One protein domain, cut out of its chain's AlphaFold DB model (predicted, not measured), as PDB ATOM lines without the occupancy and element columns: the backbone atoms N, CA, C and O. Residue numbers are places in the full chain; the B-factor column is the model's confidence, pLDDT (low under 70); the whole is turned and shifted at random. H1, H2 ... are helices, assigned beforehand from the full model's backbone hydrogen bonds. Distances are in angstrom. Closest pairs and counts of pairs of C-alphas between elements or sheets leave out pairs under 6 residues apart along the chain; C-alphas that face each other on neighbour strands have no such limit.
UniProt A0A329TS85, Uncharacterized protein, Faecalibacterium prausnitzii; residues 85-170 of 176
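AT A GLANCE: This is residues 85 to 170 of the 176 residues of an uncharacterized protein of Faecalibacterium prausnitzii (UniProt A0A329TS85). One long helix, H3, runs through the middle of a small, compact all-helix body, with the short helix H1 packed on part of it and H2 running back side by side with it, close but not clearly touching. On the side of H3 away from H2, H4 and H5 cross its direction about perpendicular, running opposite ways to each other, with H5 packed on the first residues of H3. Residues 129 to 136, at the far end of H3 and in the link after it, stick out. The printed part has 86 residues with five named helices, in the order H1, H2, H3, H4, H5, and no named strand. The radius of gyration of the C-alphas is 12.3 A, and the outline is rounded, spanning 32 by 27 by 22 A.

HOW THE PARTS SIT: H1, residues 92 to 97, and H2, residues 100 to 108, are close but not clearly touching; their closest C-alphas, those of Ile 94 and Arg 103, are 6.8 A apart. They run opposite ways at a steep tilt of 37 degrees, only just more than shallow. H3, residues 113 to 130, touches H1 with residues 120 to 127 alone. The closest C-alphas of H1 and H3 are those of Pro 93 and Ile 124, 7.2 A apart, and the two helices run the same way at a steep tilt of 53 degrees. H2 and H3 are close but not clearly touching, with the closest C-alphas, those of Phe 106 and Arg 116, 6.3 A apart; they run opposite ways at a shallow tilt of 27 degrees. H4, residues 143 to 151, is about perpendicular to H3 at 86 degrees and close to it but not clearly touching, the closest C-alphas being those of Ile 124 and Ile 149, 7.9 A apart. H5, residues 157 to 164, touches residues 113 to 118 of H3 alone. The closest C-alphas of H3 and H5 are those of Glu 114 and Ile 157, 6.1 A apart, and the helices are about perpendicular at 88 degrees. H4 and H5 run opposite ways at a shallow tilt of 26 degrees and are close but not clearly touching; their closest C-alphas, those of Ala 144 and Tyr 164, are 7.7 A apart. H1 and H2 are each apart from H4 and H5. In H1, H3, H4 and H5 every O i to N i+4 pair is within hydrogen-bond range; in H2 it is 4 of 5.

IN THESE COORDINATES: H1 begins at C-alpha 92 at (190.656, 146.160, 134.237) and is 8.1 A long from first to last C-alpha. H2 is 12.2 A long. H3, the longest, starts at C-alpha 113 at (201.642, 132.606, 134.374) and is 25.5 A long. H4 is 12.4 A long, and H5, 10.6 A long, ends at C-alpha 164 at (195.115, 132.797, 141.903).

THE WHOLE: The two C-alphas farthest apart, those of Thr 111 and Thr 133, are 33.4 A apart. The printed part has no cut. The link from H3 to H4, residues 131 to 142, is long, and the other three links between helices are tight. Mean pLDDT of the printed part is 90.3, with residue 85 and residues 133 to 135 under 70.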
ATOM      1  N   GLU A  85     193.115 131.744 130.200       66.75
ATOM      2  CA  GLU A  85     192.724 130.777 131.219       66.75
ATOM      3  C   GLU A  85     193.890 130.481 132.179       66.75
ATOM      4  O   GLU A  85     195.014 130.207 131.757       66.75
ATOM      5  N   GLY A  86     193.614 130.501 133.487       75.00
ATOM      6  CA  GLY A  86     194.544 130.001 134.505       75.00
ATOM      7  C   GLY A  86     194.924 130.975 135.618       75.00
ATOM      8  O   GLY A  86     195.537 130.533 136.581       75.00
ATOM      9  N   LEU A  87     194.544 132.255 135.550       87.38
ATOM     10  CA  LEU A  87     194.632 133.182 136.687       87.38
ATOM     11  C   LEU A  87     193.316 133.944 136.822       87.38
ATOM     12  O   LEU A  87     192.857 134.559 135.868       87.38
ATOM     13  N   TYR A  88     192.713 133.932 138.001       88.06
ATOM     14  CA  TYR A  88     191.432 134.581 138.277       88.06
ATOM     15  C   TYR A  88     191.647 135.960 138.924       88.06
ATOM     16  O   TYR A  88     191.285 136.186 140.075       88.06
ATOM     17  N   LEU A  89     192.272 136.880 138.188       89.81
ATOM     18  CA  LEU A  89     192.446 138.293 138.559       89.81
ATOM     19  C   LEU A  89     191.781 139.182 137.491       89.81
ATOM     20  O   LEU A  89     191.631 138.733 136.354       89.81
ATOM     21  N   PRO A  90     191.366 140.417 137.825       89.69
ATOM     22  CA  PRO A  90     190.671 141.283 136.876       89.69
ATOM     23  C   PRO A  90     191.610 141.825 135.795       89.69
ATOM     24  O   PRO A  90     192.759 142.188 136.069       89.69
ATOM     25  N   SER A  91     191.098 141.956 134.575       90.38
ATOM     26  CA  SER A  91     191.813 142.559 133.449       90.38
ATOM     27  C   SER A  91     191.764 144.087 133.450       90.38
ATOM     28  O   SER A  91     192.612 144.706 132.806       90.38
ATOM     29  N   ASP A  92     190.845 144.707 134.205       92.12
ATOM     30  CA  ASP A  92     190.656 146.160 134.237       92.12
ATOM     31  C   ASP A  92     191.976 146.919 134.437       92.12
ATOM     32  O   ASP A  92     192.246 147.837 133.663       92.12
ATOM     33  N   PRO A  93     192.882 146.543 135.364       93.56
ATOM     34  CA  PRO A  93     194.120 147.292 135.505       93.56
ATOM     35  C   PRO A  93     194.960 147.328 134.222       93.56
ATOM     36  O   PRO A  93     195.547 148.362 133.906       93.56
ATOM     37  N   ILE A  94     194.973 146.238 133.445       94.38
ATOM     38  CA  ILE A  94     195.634 146.211 132.136       94.38
ATOM     39  C   ILE A  94     194.900 147.155 131.181       94.38
ATOM     40  O   ILE A  94     195.522 148.038 130.595       94.38
ATOM     41  N   LEU A  95     193.584 147.010 131.033       94.44
ATOM     42  CA  LEU A  95     192.810 147.771 130.048       94.44
ATOM     43  C   LEU A  95     192.857 149.290 130.293       94.44
ATOM     44  O   LEU A  95     192.935 150.066 129.341       94.44
ATOM     45  N   TYR A  96     192.840 149.721 131.555       94.31
ATOM     46  CA  TYR A  96     192.761 151.136 131.926       94.31
ATOM     47  C   TYR A  96     194.124 151.819 132.096       94.31
ATOM     48  O   TYR A  96     194.231 153.010 131.815       94.31
ATOM     49  N   PHE A  97     195.165 151.104 132.539       94.38
ATOM     50  CA  PHE A  97     196.440 151.728 132.938       94.38
ATOM     51  C   PHE A  97     197.646 151.334 132.075       94.38
ATOM     52  O   PHE A  97     198.774 151.717 132.391       94.38
ATOM     53  N   THR A  98     197.434 150.597 130.984       94.19
ATOM     54  CA  THR A  98     198.485 150.297 129.997       94.19
ATOM     55  C   THR A  98     198.170 150.937 128.653       94.19
ATOM     56  O   THR A  98     197.004 151.019 128.267       94.19
ATOM     57  N   ASP A  99     199.217 151.387 127.962       94.44
ATOM     58  CA  ASP A  99     199.181 151.736 126.540       94.44
ATOM     59  C   ASP A  99     199.309 150.471 125.675       94.44
ATOM     60  O   ASP A  99     199.509 149.366 126.188       94.44
ATOM     61  N   SER A 100     199.176 150.624 124.357       94.44
ATOM     62  CA  SER A 100     199.287 149.505 123.412       94.44
ATOM     63  C   SER A 100     200.614 148.743 123.519       94.44
ATOM     64  O   SER A 100     200.604 147.512 123.524       94.44
ATOM     65  N   GLU A 101     201.741 149.445 123.683       94.38
ATOM     66  CA  GLU A 101     203.072 148.837 123.816       94.38
ATOM     67  C   GLU A 101     203.152 147.933 125.053       94.38
ATOM     68  O   GLU A 101     203.421 146.737 124.930       94.38
ATOM     69  N   LYS A 102     202.823 148.448 126.240       94.31
ATOM     70  CA  LYS A 102     202.840 147.648 127.474       94.31
ATOM     71  C   LYS A 102     201.789 146.551 127.468       94.31
ATOM     72  O   LYS A 102     202.004 145.489 128.047       94.31
ATOM     73  N   ARG A 103     200.636 146.780 126.839       95.06
ATOM     74  CA  ARG A 103     199.612 145.742 126.696       95.06
ATOM     75  C   ARG A 103     200.110 144.592 125.825       95.06
ATOM     76  O   ARG A 103     199.835 143.437 126.144       95.06
ATOM     77  N   SER A 104     200.893 144.886 124.787       94.19
ATOM     78  CA  SER A 104     201.526 143.861 123.951       94.19
ATOM     79  C   SER A 104     202.477 142.957 124.750       94.19
ATOM     80  O   SER A 104     202.523 141.754 124.488       94.19
ATOM     81  N   ASP A 105     203.142 143.470 125.795       94.19
ATOM     82  CA  ASP A 105     203.965 142.641 126.688       94.19
ATOM     83  C   ASP A 105     203.125 141.569 127.396       94.19
ATOM     84  O   ASP A 105     203.545 140.413 127.472       94.19
ATOM     85  N   PHE A 106     201.913 141.913 127.856       93.56
ATOM     86  CA  PHE A 106     200.980 140.945 128.448       93.56
ATOM     87  C   PHE A 106     200.536 139.881 127.440       93.56
ATOM     88  O   PHE A 106     200.475 138.701 127.795       93.56
ATOM     89  N   VAL A 107     200.273 140.276 126.189       91.19
ATOM     90  CA  VAL A 107     199.937 139.341 125.102       91.19
ATOM     91  C   VAL A 107     201.110 138.393 124.818       91.19
ATOM     92  O   VAL A 107     200.916 137.187 124.663       91.19
ATOM     93  N   CYS A 108     202.349 138.892 124.819       91.62
ATOM     94  CA  CYS A 108     203.538 138.077 124.555       91.62
ATOM     95  C   CYS A 108     203.786 137.002 125.621       91.62
ATOM     96  O   CYS A 108     204.310 135.930 125.309       91.62
ATOM     97  N   VAL A 109     203.429 137.276 126.879       91.12
ATOM     98  CA  VAL A 109     203.633 136.347 128.005       91.12
ATOM     99  C   VAL A 109     202.356 135.616 128.416       91.12
ATOM    100  O   VAL A 109     202.314 135.019 129.490       91.12
ATOM    101  N   ASN A 110     201.320 135.616 127.572       84.50
ATOM    102  CA  ASN A 110     200.010 135.058 127.914       84.50
ATOM    103  C   ASN A 110     200.086 133.575 128.341       84.50
ATOM    104  O   ASN A 110     199.330 133.106 129.177       84.50
ATOM    105  N   THR A 111     201.047 132.812 127.829       87.19
ATOM    106  CA  THR A 111     201.204 131.388 128.171       87.19
ATOM    107  C   THR A 111     202.109 131.120 129.381       87.19
ATOM    108  O   THR A 111     202.270 129.962 129.767       87.19
ATOM    109  N   ASP A 112     202.692 132.156 129.991       91.50
ATOM    110  CA  ASP A 112     203.637 132.061 131.110       91.50
ATOM    111  C   ASP A 112     203.054 132.755 132.360       91.50
ATOM    112  O   ASP A 112     203.197 133.971 132.518       91.50
ATOM    113  N   PRO A 113     202.375 132.014 133.257       91.00
ATOM    114  CA  PRO A 113     201.642 132.606 134.374       91.00
ATOM    115  C   PRO A 113     202.548 133.330 135.379       91.00
ATOM    116  O   PRO A 113     202.107 134.304 135.984       91.00
ATOM    117  N   GLU A 114     203.803 132.903 135.545       93.94
ATOM    118  CA  GLU A 114     204.753 133.535 136.467       93.94
ATOM    119  C   GLU A 114     205.227 134.883 135.926       93.94
ATOM    120  O   GLU A 114     205.110 135.901 136.615       93.94
ATOM    121  N   LYS A 115     205.704 134.929 134.671       93.75
ATOM    122  CA  LYS A 115     206.111 136.200 134.044       93.75
ATOM    123  C   LYS A 115     204.949 137.173 133.948       93.75
ATOM    124  O   LYS A 115     205.107 138.364 134.212       93.75
ATOM    125  N   ARG A 116     203.778 136.654 133.597       92.06
ATOM    126  CA  ARG A 116     202.547 137.422 133.491       92.06
ATOM    127  C   ARG A 116     202.134 138.026 134.828       92.06
ATOM    128  O   ARG A 116     201.871 139.225 134.896       92.06
ATOM    129  N   LEU A 117     202.102 137.227 135.894       94.25
ATOM    130  CA  LEU A 117     201.749 137.720 137.223       94.25
ATOM    131  C   LEU A 117     202.794 138.712 137.747       94.25
ATOM    132  O   LEU A 117     202.424 139.701 138.372       94.25
ATOM    133  N   ALA A 118     204.078 138.522 137.433       95.50
ATOM    134  CA  ALA A 118     205.123 139.476 137.793       95.50
ATOM    135  C   ALA A 118     204.916 140.836 137.102       95.50
ATOM    136  O   ALA A 118     205.001 141.878 137.756       95.50
ATOM    137  N   LEU A 119     204.583 140.828 135.805       95.38
ATOM    138  CA  LEU A 119     204.252 142.039 135.049       95.38
ATOM    139  C   LEU A 119     203.001 142.725 135.614       95.38
ATOM    140  O   LEU A 119     202.978 143.943 135.793       95.38
ATOM    141  N   TYR A 120     201.984 141.938 135.964       95.25
ATOM    142  CA  TYR A 120     200.763 142.446 136.580       95.25
ATOM    143  C   TYR A 120     201.032 143.085 137.949       95.25
ATOM    144  O   TYR A 120     200.611 144.209 138.189       95.25
ATOM    145  N   ILE A 121     201.802 142.439 138.830       96.31
ATOM    146  CA  ILE A 121     202.183 143.007 140.135       96.31
ATOM    147  C   ILE A 121     202.944 144.326 139.960       96.31
ATOM    148  O   ILE A 121     202.680 145.284 140.687       96.31
ATOM    149  N   ALA A 122     203.860 144.403 138.988       96.81
ATOM    150  CA  ALA A 122     204.581 145.639 138.687       96.81
ATOM    151  C   ALA A 122     203.624 146.771 138.272       96.81
ATOM    152  O   ALA A 122     203.761 147.897 138.756       96.81
ATOM    153  N   LEU A 123     202.620 146.462 137.445       96.19
ATOM    154  CA  LEU A 123     201.559 147.399 137.074       96.19
ATOM    155  C   LEU A 123     200.754 147.862 138.296       96.19
ATOM    156  O   LEU A 123     200.581 149.064 138.488       96.19
ATOM    157  N   ILE A 124     200.302 146.938 139.147       95.94
ATOM    158  CA  ILE A 124     199.517 147.275 140.345       95.94
ATOM    159  C   ILE A 124     200.307 148.187 141.285       95.94
ATOM    160  O   ILE A 124     199.776 149.203 141.738       95.94
ATOM    161  N   LYS A 125     201.583 147.878 141.540       95.31
ATOM    162  CA  LYS A 125     202.464 148.728 142.356       95.31
ATOM    163  C   LYS A 125     202.588 150.129 141.768       95.31
ATOM    164  O   LYS A 125     202.372 151.101 142.487       95.31
ATOM    165  N   HIS A 126     202.836 150.229 140.462       94.75
ATOM    166  CA  HIS A 126     202.927 151.514 139.776       94.75
ATOM    167  C   HIS A 126     201.646 152.343 139.939       94.75
ATOM    168  O   HIS A 126     201.709 153.490 140.374       94.75
ATOM    169  N   VAL A 127     200.476 151.749 139.679       94.00
ATOM    170  CA  VAL A 127     199.183 152.440 139.811       94.00
ATOM    171  C   VAL A 127     198.949 152.919 141.249       94.00
ATOM    172  O   VAL A 127     198.508 154.048 141.457       94.00
ATOM    173  N   LEU A 128     199.268 152.102 142.258       92.50
ATOM    174  CA  LEU A 128     199.101 152.471 143.670       92.50
ATOM    175  C   LEU A 128     200.027 153.610 144.126       92.50
ATOM    176  O   LEU A 128     199.681 154.321 145.078       92.50
ATOM    177  N   GLU A 129     201.185 153.759 143.482       92.31
ATOM    178  CA  GLU A 129     202.152 154.832 143.727       92.31
ATOM    179  C   GLU A 129     201.756 156.141 143.036       92.31
ATOM    180  O   GLU A 129     201.961 157.213 143.604       92.31
ATOM    181  N   THR A 130     201.176 156.068 141.834       89.56
ATOM    182  CA  THR A 130     200.876 157.249 141.009       89.56
ATOM    183  C   THR A 130     199.441 157.756 141.124       89.56
ATOM    184  O   THR A 130     199.168 158.881 140.715       89.56
ATOM    185  N   ALA A 131     198.504 156.959 141.644       83.31
ATOM    186  CA  ALA A 131     197.102 157.356 141.739       83.31
ATOM    187  C   ALA A 131     196.888 158.501 142.747       83.31
ATOM    188  O   ALA A 131     197.049 158.323 143.956       83.31
ATOM    189  N   GLU A 132     196.439 159.659 142.252       70.44
ATOM    190  CA  GLU A 132     196.111 160.835 143.077       70.44
ATOM    191  C   GLU A 132     194.938 160.567 144.039       70.44
ATOM    192  O   GLU A 132     194.939 161.025 145.183       70.44
ATOM    193  N   THR A 133     193.953 159.772 143.610       65.94
ATOM    194  CA  THR A 133     192.817 159.327 144.430       65.94
ATOM    195  C   THR A 133     192.674 157.814 144.366       65.94
ATOM    196  O   THR A 133     192.293 157.257 143.343       65.94
ATOM    197  N   LYS A 134     192.929 157.142 145.495       61.69
ATOM    198  CA  LYS A 134     192.810 155.676 145.620       61.69
ATOM    199  C   LYS A 134     191.362 155.174 145.675       61.69
ATOM    200  O   LYS A 134     191.117 153.978 145.566       61.69
ATOM    201  N   SER A 135     190.396 156.066 145.887       55.19
ATOM    202  CA  SER A 135     188.979 155.714 145.923       55.19
ATOM    203  C   SER A 135     188.430 155.633 144.497       55.19
ATOM    204  O   SER A 135     188.195 156.675 143.892       55.19
ATOM    205  N   ALA A 136     188.200 154.404 144.022       74.00
ATOM    206  CA  ALA A 136     187.614 154.023 142.724       74.00
ATOM    207  C   ALA A 136     188.585 153.886 141.532       74.00
ATOM    208  O   ALA A 136     188.322 154.394 140.447       74.00
ATOM    209  N   LEU A 137     189.683 153.145 141.714       87.25
ATOM    210  CA  LEU A 137     190.472 152.639 140.584       87.25
ATOM    211  C   LEU A 137     189.751 151.431 139.937       87.25
ATOM    212  O   LEU A 137     189.366 150.521 140.679       87.25
ATOM    213  N   PRO A 138     189.571 151.386 138.601       86.88
ATOM    214  CA  PRO A 138     188.921 150.266 137.910       86.88
ATOM    215  C   PRO A 138     189.549 148.906 138.249       86.88
ATOM    216  O   PRO A 138     190.763 148.732 138.140       86.88
ATOM    217  N   GLY A 139     188.726 147.956 138.705       83.88
ATOM    218  CA  GLY A 139     189.132 146.603 139.109       83.88
ATOM    219  C   GLY A 139     189.679 146.460 140.537       83.88
ATOM    220  O   GLY A 139     189.724 145.344 141.061       83.88
ATOM    221  N   PHE A 140     190.070 147.552 141.212       90.06
ATOM    222  CA  PHE A 140     190.696 147.513 142.551       90.06
ATOM    223  C   PHE A 140     189.710 147.236 143.693       90.06
ATOM    224  O   PHE A 140     190.108 147.006 144.837       90.06
ATOM    225  N   ASP A 141     188.412 147.260 143.417       87.25
ATOM    226  CA  ASP A 141     187.370 146.876 144.359       87.25
ATOM    227  C   ASP A 141     187.121 145.361 144.398       87.25
ATOM    228  O   ASP A 141     186.528 144.884 145.377       87.25
ATOM    229  N   THR A 142     187.623 144.609 143.412       88.44
ATOM    230  CA  THR A 142     187.463 143.153 143.336       88.44
ATOM    231  C   THR A 142     188.152 142.434 144.508       88.44
ATOM    232  O   THR A 142     189.230 142.848 144.951       88.44
ATOM    233  N   PRO A 143     187.566 141.339 145.037       90.81
ATOM    234  CA  PRO A 143     188.177 140.577 146.126       90.81
ATOM    235  C   PRO A 143     189.572 140.039 145.787       90.81
ATOM    236  O   PRO A 143     190.464 140.104 146.626       90.81
ATOM    237  N   ALA A 144     189.767 139.552 144.556       91.81
ATOM    238  CA  ALA A 144     191.032 138.970 144.114       91.81
ATOM    239  C   ALA A 144     192.166 139.999 144.078       91.81
ATOM    240  O   ALA A 144     193.269 139.719 144.542       91.81
ATOM    241  N   LEU A 145     191.896 141.213 143.584       92.38
ATOM    242  CA  LEU A 145     192.923 142.248 143.525       92.38
ATOM    243  C   LEU A 145     193.244 142.830 144.908       92.38
ATOM    244  O   LEU A 145     194.404 143.118 145.191       92.38
ATOM    245  N   LYS A 146     192.252 142.954 145.798       92.88
ATOM    246  CA  LYS A 146     192.497 143.337 147.201       92.88
ATOM    247  C   LYS A 146     193.414 142.343 147.903       92.88
ATOM    248  O   LYS A 146     194.381 142.756 148.534       92.88
ATOM    249  N   ASP A 147     193.131 141.054 147.740       95.38
ATOM    250  CA  ASP A 147     193.964 139.989 148.292       95.38
ATOM    251  C   ASP A 147     195.389 140.026 147.707       95.38
ATOM    252  O   ASP A 147     196.361 139.960 148.459       95.38
ATOM    253  N   LEU A 148     195.536 140.246 146.394       95.44
ATOM    254  CA  LEU A 148     196.855 140.393 145.767       95.44
ATOM    255  C   LEU A 148     197.653 141.541 146.374       95.44
ATOM    256  O   LEU A 148     198.832 141.370 146.668       95.44
ATOM    257  N   ILE A 149     197.026 142.690 146.602       95.25
ATOM    258  CA  ILE A 149     197.696 143.850 147.199       95.25
ATOM    259  C   ILE A 149     198.188 143.541 148.622       95.25
ATOM    260  O   ILE A 149     199.252 144.020 149.011       95.25
ATOM    261  N   GLU A 150     197.458 142.729 149.387       95.69
ATOM    262  CA  GLU A 150     197.846 142.325 150.745       95.69
ATOM    263  C   GLU A 150     198.961 141.263 150.762       95.69
ATOM    264  O   GLU A 150     199.761 141.225 151.701       95.69
ATOM    265  N   ASN A 151     199.045 140.421 149.725       96.00
ATOM    266  CA  ASN A 151     199.925 139.249 149.699       96.00
ATOM    267  C   ASN A 151     201.131 139.352 148.745       96.00
ATOM    268  O   ASN A 151     202.069 138.564 148.868       96.00
ATOM    269  N   MET A 152     201.165 140.325 147.826       95.19
ATOM    270  CA  MET A 152     202.202 140.429 146.782       95.19
ATOM    271  C   MET A 152     203.633 140.626 147.305       95.19
ATOM    272  O   MET A 152     204.585 140.384 146.567       95.19
ATOM    273  N   ASP A 153     203.794 141.074 148.554       94.44
ATOM    274  CA  ASP A 153     205.101 141.255 149.204       94.44
ATOM    275  C   ASP A 153     205.440 140.135 150.208       94.44
ATOM    276  O   ASP A 153     206.568 140.069 150.700       94.44
ATOM    277  N   SER A 154     204.482 139.259 150.536       94.94
ATOM    278  CA  SER A 154     204.645 138.186 151.530       94.94
ATOM    279  C   SER A 154     204.805 136.795 150.906       94.94
ATOM    280  O   SER A 154     205.351 135.899 151.552       94.94
ATOM    281  N   MET A 155     204.368 136.621 149.658       96.50
ATOM    282  CA  MET A 155     204.466 135.380 148.892       96.50
ATOM    283  C   MET A 155     205.395 135.553 147.688       96.50
ATOM    284  O   MET A 155     205.477 136.631 147.099       96.50
ATOM    285  N   ASN A 156     206.091 134.483 147.300       96.94
ATOM    286  CA  ASN A 156     206.825 134.472 146.034       96.94
ATOM    287  C   ASN A 156     205.876 134.278 144.837       96.94
ATOM    288  O   ASN A 156     204.683 134.003 145.000       96.94
ATOM    289  N   ILE A 157     206.401 134.438 143.620       96.00
ATOM    290  CA  ILE A 157     205.574 134.432 142.413       96.00
ATOM    291  C   ILE A 157     204.888 133.081 142.192       96.00
ATOM    292  O   ILE A 157     203.713 133.045 141.840       96.00
ATOM    293  N   GLU A 158     205.575 131.977 142.477       95.94
ATOM    294  CA  GLU A 158     205.055 130.622 142.306       95.94
ATOM    295  C   GLU A 158     203.893 130.348 143.272       95.94
ATOM    296  O   GLU A 158     202.871 129.778 142.887       95.94
ATOM    297  N   GLN A 159     204.009 130.812 144.520       96.62
ATOM    298  CA  GLN A 159     202.938 130.742 145.516       96.62
ATOM    299  C   GLN A 159     201.721 131.565 145.097       96.62
ATOM    300  O   GLN A 159     200.595 131.082 145.215       96.62
ATOM    301  N   LEU A 160     201.936 132.784 144.592       95.94
ATOM    302  CA  LEU A 160     200.850 133.645 144.125       95.94
ATOM    303  C   LEU A 160     200.155 133.045 142.894       95.94
ATOM    304  O   LEU A 160     198.929 133.050 142.825       95.94
ATOM    305  N   VAL A 161     200.904 132.460 141.954       94.56
ATOM    306  CA  VAL A 161     200.327 131.758 140.794       94.56
ATOM    307  C   VAL A 161     199.396 130.631 141.244       94.56
ATOM    308  O   VAL A 161     198.260 130.557 140.777       94.56
ATOM    309  N   GLU A 162     199.826 129.776 142.175       94.25
ATOM    310  CA  GLU A 162     198.961 128.714 142.711       94.25
ATOM    311  C   GLU A 162     197.752 129.276 143.468       94.25
ATOM    312  O   GLU A 162     196.652 128.728 143.390       94.25
ATOM    313  N   HIS A 163     197.925 130.405 144.153       94.31
ATOM    314  CA  HIS A 163     196.858 131.061 144.893       94.31
ATOM    315  C   HIS A 163     195.737 131.601 143.990       94.31
ATOM    316  O   HIS A 163     194.561 131.447 144.331       94.31
ATOM    317  N   TYR A 164     196.080 132.196 142.840       93.06
ATOM    318  CA  TYR A 164     195.115 132.797 141.903       93.06
ATOM    319  C   TYR A 164     194.632 131.857 140.794       93.06
ATOM    320  O   TYR A 164     193.752 132.235 140.024       93.06
ATOM    321  N   LYS A 165     195.120 130.614 140.739       90.88
ATOM    322  CA  LYS A 165     194.510 129.532 139.939       90.88
ATOM    323  C   LYS A 165     193.181 129.031 140.507       90.88
ATOM    324  O   LYS A 165     192.449 128.320 139.822       90.88
ATOM    325  N   ASP A 166     192.865 129.355 141.758       86.44
ATOM    326  CA  ASP A 166     191.641 128.904 142.417       86.44
ATOM    327  C   ASP A 166     190.406 129.661 141.893       86.44
ATOM    328  O   ASP A 166     190.331 130.890 141.962       86.44
ATOM    329  N   GLN A 167     189.398 128.916 141.429       84.06
ATOM    330  CA  GLN A 167     188.135 129.466 140.923       84.06
ATOM    331  C   GLN A 167     187.353 130.270 141.962       84.06
ATOM    332  O   GLN A 167     186.433 130.992 141.584       84.06
ATOM    333  N   LYS A 168     187.684 130.175 143.257       86.69
ATOM    334  CA  LYS A 168     187.081 131.026 144.296       86.69
ATOM    335  C   LYS A 168     187.228 132.521 143.991       86.69
ATOM    336  O   LYS A 168     186.413 133.309 144.456       86.69
ATOM    337  N   TRP A 169     188.262 132.891 143.234       86.94
ATOM    338  CA  TRP A 169     188.533 134.266 142.831       86.94
ATOM    339  C   TRP A 169     187.712 134.720 141.628       86.94
ATOM    340  O   TRP A 169     187.629 135.917 141.364       86.94
ATOM    341  N   PHE A 170     187.079 133.786 140.916       78.56
ATOM    342  CA  PHE A 170     186.181 134.121 139.827       78.56
ATOM    343  C   PHE A 170     184.890 134.724 140.387       78.56
ATOM    344  O   PHE A 170     184.012 134.015 140.893       78.56
TER     345      PHE A 170